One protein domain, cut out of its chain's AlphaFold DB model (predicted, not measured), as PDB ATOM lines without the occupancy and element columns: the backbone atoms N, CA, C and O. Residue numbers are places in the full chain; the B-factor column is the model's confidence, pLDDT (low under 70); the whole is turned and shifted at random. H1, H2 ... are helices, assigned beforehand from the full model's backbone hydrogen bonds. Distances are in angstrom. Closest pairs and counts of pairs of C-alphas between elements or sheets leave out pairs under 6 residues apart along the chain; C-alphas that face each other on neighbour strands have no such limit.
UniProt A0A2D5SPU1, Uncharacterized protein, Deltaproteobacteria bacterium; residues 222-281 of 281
ATOM      1  N   ARG A 222      17.739  24.462 -12.336       93.50
ATOM      2  CA  ARG A 222      18.503  24.010 -11.170       93.50
ATOM      3  C   ARG A 222      19.806  23.316 -11.557       93.50
ATOM      4  O   ARG A 222      19.821  22.411 -12.395       93.50
ATOM      5  N   THR A 223      20.876  23.648 -10.833       94.94
ATOM      6  CA  THR A 223      22.206  23.027 -10.974       94.94
ATOM      7  C   THR A 223      22.412  21.790 -10.101       94.94
ATOM      8  O   THR A 223      23.294  20.982 -10.385       94.94
ATOM      9  N   ASP A 224      21.581  21.578  -9.073       93.38
ATOM     10  CA  ASP A 224      21.668  20.411  -8.182       93.38
ATOM     11  C   ASP A 224      21.103  19.139  -8.846       93.38
ATOM     12  O   ASP A 224      20.139  18.522  -8.380       93.38
ATOM     13  N   ARG A 225      21.677  18.780 -10.005       92.50
ATOM     14  CA  ARG A 225      21.215  17.712 -10.902       92.50
ATOM     15  C   ARG A 225      21.167  16.365 -10.209       92.50
ATOM     16  O   ARG A 225      20.214  15.623 -10.446       92.50
ATOM     17  N   GLY A 226      22.121  16.060  -9.330       90.19
ATOM     18  CA  GLY A 226      22.100  14.837  -8.533       90.19
ATOM     19  C   GLY A 226      20.864  14.788  -7.636       90.19
ATOM     20  O   GLY A 226      20.147  13.782  -7.602       90.19
ATOM     21  N   ARG A 227      20.542  15.905  -6.978       89.88
ATOM     22  CA  ARG A 227      19.321  16.026  -6.171       89.88
ATOM     23  C   ARG A 227      18.046  15.972  -7.014       89.88
ATOM     24  O   ARG A 227      17.072  15.341  -6.603       89.88
ATOM     25  N   VAL A 228      18.025  16.634  -8.170       88.81
ATOM     26  CA  VAL A 228      16.878  16.629  -9.091       88.81
ATOM     27  C   VAL A 228      16.607  15.210  -9.597       88.81
ATOM     28  O   VAL A 228      15.474  14.739  -9.501       88.81
ATOM     29  N   ALA A 229      17.635  14.486 -10.050       87.00
ATOM     30  CA  ALA A 229      17.495  13.091 -10.468       87.00
ATOM     31  C   ALA A 229      16.979  12.204  -9.331       87.00
ATOM     32  O   ALA A 229      16.093  11.378  -9.552       87.00
ATOM     33  N   TRP A 230      17.479  12.406  -8.108       84.69
ATOM     34  CA  TRP A 230      17.002  11.674  -6.937       84.69
ATOM     35  C   TRP A 230      15.499  11.872  -6.703       84.69
ATOM     36  O   TRP A 230      14.776  10.893  -6.518       84.69
ATOM     37  N   LYS A 231      15.038  13.130  -6.727       83.12
ATOM     38  CA  LYS A 231      13.640  13.512  -6.463       83.12
ATOM     39  C   LYS A 231      12.660  13.044  -7.541       83.12
ATOM     40  O   LYS A 231      11.491  12.853  -7.239       83.12
ATOM     41  N   ARG A 232      13.110  12.849  -8.784       83.44
ATOM     42  CA  ARG A 232      12.256  12.358  -9.884       83.44
ATOM     43  C   ARG A 232      11.845  10.898  -9.744       83.44
ATOM     44  O   ARG A 232      10.936  10.463 -10.440       83.44
ATOM     45  N   ASN A 233      12.526  10.124  -8.902       77.31
ATOM     46  CA  ASN A 233      12.144   8.739  -8.681       77.31
ATOM     47  C   ASN A 233      10.879   8.704  -7.800       77.31
ATOM     48  O   ASN A 233      10.967   9.087  -6.630       77.31
ATOM     49  N   PRO A 234       9.730   8.226  -8.314       68.69
ATOM     50  CA  PRO A 234       8.448   8.287  -7.603       68.69
ATOM     51  C   PRO A 234       8.459   7.511  -6.279       68.69
ATOM     52  O   PRO A 234       7.674   7.800  -5.383       68.69
ATOM     53  N   ASN A 235       9.401   6.578  -6.112       69.69
ATOM     54  CA  ASN A 235       9.558   5.784  -4.896       69.69
ATOM     55  C   ASN A 235      10.402   6.485  -3.808       69.69
ATOM     56  O   ASN A 235      10.802   5.844  -2.836       69.69
ATOM     57  N   ARG A 236      10.741   7.775  -3.964       69.00
ATOM     58  CA  ARG A 236      11.640   8.520  -3.063       69.00
ATOM     59  C   ARG A 236      10.977   9.825  -2.583       69.00
ATOM     60  O   ARG A 236      11.103  10.860  -3.222       69.00
ATOM     61  N   GLY A 237      10.268   9.770  -1.448       56.06
ATOM     62  CA  GLY A 237       9.584  10.926  -0.829       56.06
ATOM     63  C   GLY A 237      10.520  11.952  -0.159       56.06
ATOM     64  O   GLY A 237      11.736  11.789  -0.171       56.06
ATOM     65  N   PHE A 238       9.968  13.012   0.449       51.22
ATOM     66  CA  PHE A 238      10.715  14.061   1.177       51.22
ATOM     67  C   PHE A 238      10.693  13.780   2.700       51.22
ATOM     68  O   PHE A 238       9.629  13.531   3.256       51.22
ATOM     69  N   GLY A 239      11.857  13.737   3.373       62.19
ATOM     70  CA  GLY A 239      12.019  13.302   4.781       62.19
ATOM     71  C   GLY A 239      13.466  12.887   5.105       62.19
ATOM     72  O   GLY A 239      14.386  13.531   4.608       62.19
ATOM     73  N   TRP A 240      13.710  11.767   5.814       60.47
ATOM     74  CA  TRP A 240      15.044  11.100   5.905       60.47
ATOM     75  C   TRP A 240      15.735  10.977   4.528       60.47
ATOM     76  O   TRP A 240      16.952  11.018   4.384       60.47
ATOM     77  N   TRP A 241      14.935  10.910   3.470       62.81
ATOM     78  CA  TRP A 241      15.317  10.918   2.062       62.81
ATOM     79  C   TRP A 241      15.961  12.219   1.546       62.81
ATOM     80  O   TRP A 241      16.681  12.173   0.552       62.81
ATOM     81  N   GLY A 242      15.757  13.362   2.208       75.00
ATOM     82  CA  GLY A 242      16.401  14.639   1.884       75.00
ATOM     83  C   GLY A 242      17.909  14.610   2.138       75.00
ATOM     84  O   GLY A 242      18.672  15.107   1.311       75.00
ATOM     85  N   TRP A 243      18.345  13.925   3.203       81.94
ATOM     86  CA  TRP A 243      19.764  13.657   3.465       81.94
ATOM     87  C   TRP A 243      20.380  12.810   2.343       81.94
ATOM     88  O   TRP A 243      21.463  13.130   1.869       81.94
ATOM     89  N   LYS A 244      19.670  11.785   1.847       81.88
ATOM     90  CA  LYS A 244      20.141  10.968   0.714       81.88
ATOM     91  C   LYS A 244      20.191  11.758  -0.591       81.88
ATOM     92  O   LYS A 244      21.113  11.570  -1.372       81.88
ATOM     93  N   ALA A 245      19.233  12.654  -0.820       85.31
ATOM     94  CA  ALA A 245      19.237  13.535  -1.985       85.31
ATOM     95  C   ALA A 245      20.399  14.545  -1.930       85.31
ATOM     96  O   ALA A 245      21.001  14.851  -2.954       85.31
ATOM     97  N   TRP A 246      20.734  15.044  -0.735       88.56
ATOM     98  CA  TRP A 246      21.947  15.827  -0.499       88.56
ATOM     99  C   TRP A 246      23.207  14.977  -0.698       88.56
ATOM    100  O   TRP A 246      24.100  15.392  -1.422       88.56
ATOM    101  N   PHE A 247      23.259  13.761  -0.155       88.62
ATOM    102  CA  PHE A 247      24.397  12.862  -0.337       88.62
ATOM    103  C   PHE A 247      24.640  12.558  -1.821       88.62
ATOM    104  O   PHE A 247      25.767  12.603  -2.297       88.62
ATOM    105  N   HIS A 248      23.571  12.307  -2.574       87.25
ATOM    106  CA  HIS A 248      23.643  12.039  -4.006       87.25
ATOM    107  C   HIS A 248      24.167  13.234  -4.815       87.25
ATOM    108  O   HIS A 248      24.829  13.046  -5.825       87.25
ATOM    109  N   GLU A 249      23.893  14.461  -4.375       91.31
ATOM    110  CA  GLU A 249      24.408  15.674  -5.017       91.31
ATOM    111  C   GLU A 249      25.934  15.816  -4.887       91.31
ATOM    112  O   GLU A 249      26.604  16.273  -5.817       91.31
ATOM    113  N   TRP A 250      26.480  15.420  -3.736       90.88
ATOM    114  CA  TRP A 250      27.878  15.676  -3.382       90.88
ATOM    115  C   TRP A 250      28.802  14.474  -3.573       90.88
ATOM    116  O   TRP A 250      29.986  14.659  -3.842       90.88
ATOM    117  N   PHE A 251      28.284  13.253  -3.431       91.75
ATOM    118  CA  PHE A 251      29.107  12.043  -3.333       91.75
ATOM    119  C   PHE A 251      28.828  11.005  -4.420       91.75
ATOM    120  O   PHE A 251      29.552  10.015  -4.505       91.75
ATOM    121  N   VAL A 252      27.805  11.203  -5.257       90.06
ATOM    122  CA  VAL A 252      27.548  10.328  -6.408       90.06
ATOM    123  C   VAL A 252      28.055  11.002  -7.677       90.06
ATOM    124  O   VAL A 252      27.879  12.203  -7.879       90.06
ATOM    125  N   ALA A 253      28.712  10.215  -8.529       88.81
ATOM    126  CA  ALA A 253      29.221  10.695  -9.804       88.81
ATOM    127  C   ALA A 253      28.073  11.199 -10.688       88.81
ATOM    128  O   ALA A 253      27.024  10.567 -10.786       88.81
ATOM    129  N   TYR A 254      28.288  12.335 -11.343       88.56
ATOM    130  CA  TYR A 254      27.319  12.892 -12.277       88.56
ATOM    131  C   TYR A 254      27.250  12.047 -13.550       88.56
ATOM    132  O   TYR A 254      28.259  11.829 -14.220       88.56
ATOM    133  N   GLU A 255      26.037  11.622 -13.905       87.62
ATOM    134  CA  GLU A 255      25.748  10.810 -15.091       87.62
ATOM    135  C   GLU A 255      24.775  11.525 -16.042       87.62
ATOM    136  O   GLU A 255      23.977  12.352 -15.585       87.62
ATOM    137  N   PRO A 256      24.784  11.220 -17.359       87.12
ATOM    138  CA  PRO A 256      23.986  11.971 -18.331       87.12
ATOM    139  C   PRO A 256      22.490  11.924 -18.013       87.12
ATOM    140  O   PRO A 256      21.763  12.897 -18.202       87.12
ATOM    141  N   VAL A 257      22.030  10.807 -17.440       87.50
ATOM    142  CA  VAL A 257      20.638  10.604 -17.025       87.50
ATOM    143  C   VAL A 257      20.156  11.645 -16.002       87.50
ATOM    144  O   VAL A 257      18.962  11.948 -15.955       87.50
ATOM    145  N   MET A 258      21.058  12.257 -15.224       90.25
ATOM    146  CA  MET A 258      20.708  13.301 -14.248       90.25
ATOM    147  C   MET A 258      20.244  14.608 -14.913       90.25
ATOM    148  O   MET A 258      19.495  15.394 -14.325       90.25
ATOM    149  N   TYR A 259      20.607  14.810 -16.180       92.00
ATOM    150  CA  TYR A 259      20.191  15.942 -17.007       92.00
ATOM    151  C   TYR A 259      18.926  15.646 -17.828       92.00
ATOM    152  O   TYR A 259      18.465  16.504 -18.570       92.00
ATOM    153  N   LYS A 260      18.297  14.469 -17.690       91.19
ATOM    154  CA  LYS A 260      16.998  14.189 -18.336       91.19
ATOM    155  C   LYS A 260      15.988  15.302 -18.006       91.19
ATOM    156  O   LYS A 260      16.042  15.835 -16.908       91.19
ATOM    157  N   GLY A 261      15.085  15.684 -18.906       91.81
ATOM    158  CA  GLY A 261      14.026  16.670 -18.614       91.81
ATOM    159  C   GLY A 261      14.494  18.102 -18.308       91.81
ATOM    160  O   GLY A 261      13.710  18.874 -17.772       91.81
ATOM    161  N   ILE A 262      15.755  18.464 -18.592       94.31
ATOM    162  CA  ILE A 262      16.209  19.870 -18.502       94.31
ATOM    163  C   ILE A 262      15.463  20.784 -19.476       94.31
ATOM    164  O   ILE A 262      15.255  21.949 -19.170       94.31
ATOM    165  N   VAL A 263      15.040  20.251 -20.626       95.44
ATOM    166  CA  VAL A 263      14.264  21.002 -21.620       95.44
ATOM    167  C   VAL A 263      12.899  21.363 -21.047       95.44
ATOM    168  O   VAL A 263      12.522  22.525 -21.090       95.44
ATOM    169  N   ASP A 264      12.200  20.400 -20.442       95.19
ATOM    170  CA  ASP A 264      10.899  20.647 -19.811       95.19
ATOM    171  C   ASP A 264      11.024  21.668 -18.670       95.19
ATOM    172  O   ASP A 264      10.224  22.590 -18.573       95.19
ATOM    173  N   GLU A 265      12.067  21.543 -17.838       94.31
ATOM    174  CA  GLU A 265      12.366  22.500 -16.764       94.31
ATOM    175  C   GLU A 265      12.578  23.920 -17.309       94.31
ATOM    176  O   GLU A 265      12.015  24.868 -16.770       94.31
ATOM    177  N   PHE A 266      13.333  24.060 -18.401       95.62
ATOM    178  CA  PHE A 266      13.555  25.348 -19.056       95.62
ATOM    179  C   PHE A 266      12.276  25.917 -19.683       95.62
ATOM    180  O   PHE A 266      11.997  27.102 -19.542       95.62
ATOM    181  N   LEU A 267      11.457  25.087 -20.330       95.19
ATOM    182  CA  LEU A 267      10.188  25.538 -20.903       95.19
ATOM    183  C   LEU A 267       9.218  26.047 -19.829       95.19
ATOM    184  O   LEU A 267       8.480  26.994 -20.088       95.19
ATOM    185  N   GLU A 268       9.221  25.468 -18.626       94.50
ATOM    186  CA  GLU A 268       8.447  26.013 -17.505       94.50
ATOM    187  C   GLU A 268       8.985  27.369 -17.027       94.50
ATOM    188  O   GLU A 268       8.187  28.257 -16.735       94.50
ATOM    189  N   VAL A 269      10.310  27.571 -17.006       92.69
ATOM    190  CA  VAL A 269      10.908  28.894 -16.733       92.69
ATOM    191  C   VAL A 269      10.407  29.919 -17.753       92.69
ATOM    192  O   VAL A 269       9.862  30.950 -17.360       92.69
ATOM    193  N   VAL A 270      10.482  29.595 -19.047       91.94
ATOM    194  CA  VAL A 270      10.019  30.481 -20.126       91.94
ATOM    195  C   VAL A 270       8.532  30.813 -19.977       91.94
ATOM    196  O   VAL A 270       8.174  31.982 -20.039       91.94
ATOM    197  N   LYS A 271       7.660  29.827 -19.715       91.31
ATOM    198  CA  LYS A 271       6.218  30.073 -19.503       91.31
ATOM    199  C   LYS A 271       5.944  31.034 -18.349       91.31
ATOM    200  O   LYS A 271       5.016  31.839 -18.419       91.31
ATOM    201  N   VAL A 272       6.701  30.917 -17.258       87.50
ATOM    202  CA  VAL A 272       6.557  31.807 -16.100       87.50
ATOM    203  C   VAL A 272       6.984  33.230 -16.464       87.50
ATOM    204  O   VAL A 272       6.295  34.177 -16.088       87.50
ATOM    205  N   GLU A 273       8.066  33.388 -17.226       84.31
ATOM    206  CA  GLU A 273       8.573  34.694 -17.662       84.31
ATOM    207  C   GLU A 273       7.686  35.363 -18.724       84.31
ATOM    208  O   GLU A 273       7.475  36.574 -18.668       84.31
ATOM    209  N   THR A 274       7.094  34.593 -19.645       81.06
ATOM    210  CA  THR A 274       6.167  35.107 -20.674       81.06
ATOM    211  C   THR A 274       4.744  35.332 -20.157       81.06
ATOM    212  O   THR A 274       3.912  35.899 -20.865       81.06
ATOM    213  N   GLY A 275       4.447  34.928 -18.917       73.69
ATOM    214  CA  GLY A 275       3.125  35.073 -18.301       73.69
ATOM    215  C   GLY A 275       2.087  34.044 -18.766       73.69
ATOM    216  O   GLY A 275       0.906  34.190 -18.453       73.69
ATOM    217  N   GLU A 276       2.511  33.000 -19.480       66.62
ATOM    218  CA  GLU A 276       1.662  31.901 -19.961       66.62
ATOM    219  C   GLU A 276       1.566  30.727 -18.962       66.62
ATOM    220  O   GLU A 276       0.785  29.794 -19.161       66.62
ATOM    221  N   GLY A 277       2.341  30.757 -17.872       53.12
ATOM    222  CA  GLY A 277       2.360  29.737 -16.818       53.12
ATOM    223  C   GLY A 277       1.676  30.168 -15.509       53.12
ATOM    224  O   GLY A 277       1.579  31.362 -15.210       53.12
ATOM    225  N   PRO A 278       1.216  29.217 -14.670       43.19
ATOM    226  CA  PRO A 278       0.789  29.544 -13.315       43.19
ATOM    227  C   PRO A 278       1.983  30.107 -12.533       43.19
ATOM    228  O   PRO A 278       3.041  29.484 -12.477       43.19
ATOM    229  N   LYS A 279       1.816  31.281 -11.911       38.12
ATOM    230  CA  LYS A 279       2.817  31.838 -10.988       38.12
ATOM    231  C   LYS A 279       3.105  30.799  -9.900       38.12
ATOM    232  O   LYS A 279       2.202  30.449  -9.141       38.12
ATOM    233  N   ALA A 280       4.332  30.286  -9.856       40.53
ATOM    234  CA  ALA A 280       4.756  29.377  -8.801       40.53
ATOM    235  C   ALA A 280       4.723  30.120  -7.452       40.53
ATOM    236  O   ALA A 280       5.292  31.206  -7.334       40.53
ATOM    237  N   PHE A 281       4.001  29.547  -6.486       32.94
ATOM    238  CA  PHE A 281       3.963  29.970  -5.082       32.94
ATOM    239  C   PHE A 281       5.226  29.533  -4.335       32.94
ATOM    240  O   PHE A 281       5.721  28.417  -4.623       32.94
TER     241      PHE A 281
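AT A GLANCE: This is residues 222 to 281 of the 281 residues of an uncharacterized protein of Deltaproteobacteria bacterium (UniProt A0A2D5SPU1). A small head of three helices has a single helical arm leading away from it: in the head H1 lies in the middle, with H2 folded back along one side of it in a hairpin and the short H3 on its other side. H4 is the arm, which runs away from the head and touches no helix, and the tail of residues 275 to 281 turns off at its far end. The printed part has 60 residues with four named helices, in the order H1, H2, H3, H4, and no named strand; the class is all helix. The whole is loose, with a radius of gyration of the C-alphas of 13.4 A, and the C-alphas span 37 by 25 by 18 A.

IN THESE COORDINATES: The printed part begins at Arg 222, and H1 follows as residues 225 to 231, from C-alpha 225 at (21.215, 17.712, -10.902), 9.7 A from first to last C-alpha. H2 is residues 240 to 251, 16.9 A long from first to last C-alpha, beginning at C-alpha 240 at (15.044, 11.100, 5.905). H3 is residues 256 to 259, four residues. H4, the longest helix with 13 residues, is residues 262 to 274 and measures 18.4 A from first to last C-alpha, ending at C-alpha 274 at (6.167, 35.107, -20.674).

HOW THE PARTS SIT: H1 and H2 touch and form a helical hairpin, with their lines at a shallow tilt of 22 degrees, opposite ways. Their closest C-alphas are those of Gly 226 and Glu 249, 4.3 A apart, and H2 touches H1 with residues 245 to 250 alone. H1 also touches H3, where the closest C-alphas are those of Ala 229 and Met 258, 5.0 A apart. H2 and H3 are apart. H3 and H4 meet only through their link, and H4 is apart from H1 and from H2. Each O i to N i+4 pair is within hydrogen-bond range in H1 and H4, while in H2 it is 7 of 8; H3 is too short for such a pair.

THE WHOLE: The two C-alphas farthest apart are those of Phe 251 and Gly 275, at 37.8 A. The printed part has no cut, and Phe 281 is the chain's last residue. The links H2 to H3 and H3 to H4 are tight, with 4 and 2 residues, and the link H1 to H2 is short, with 8 residues. The mean pLDDT of the printed part is 81.0, and it is under 70 in 14 residues, namely residues 234 to 241 and residues 276 to 281.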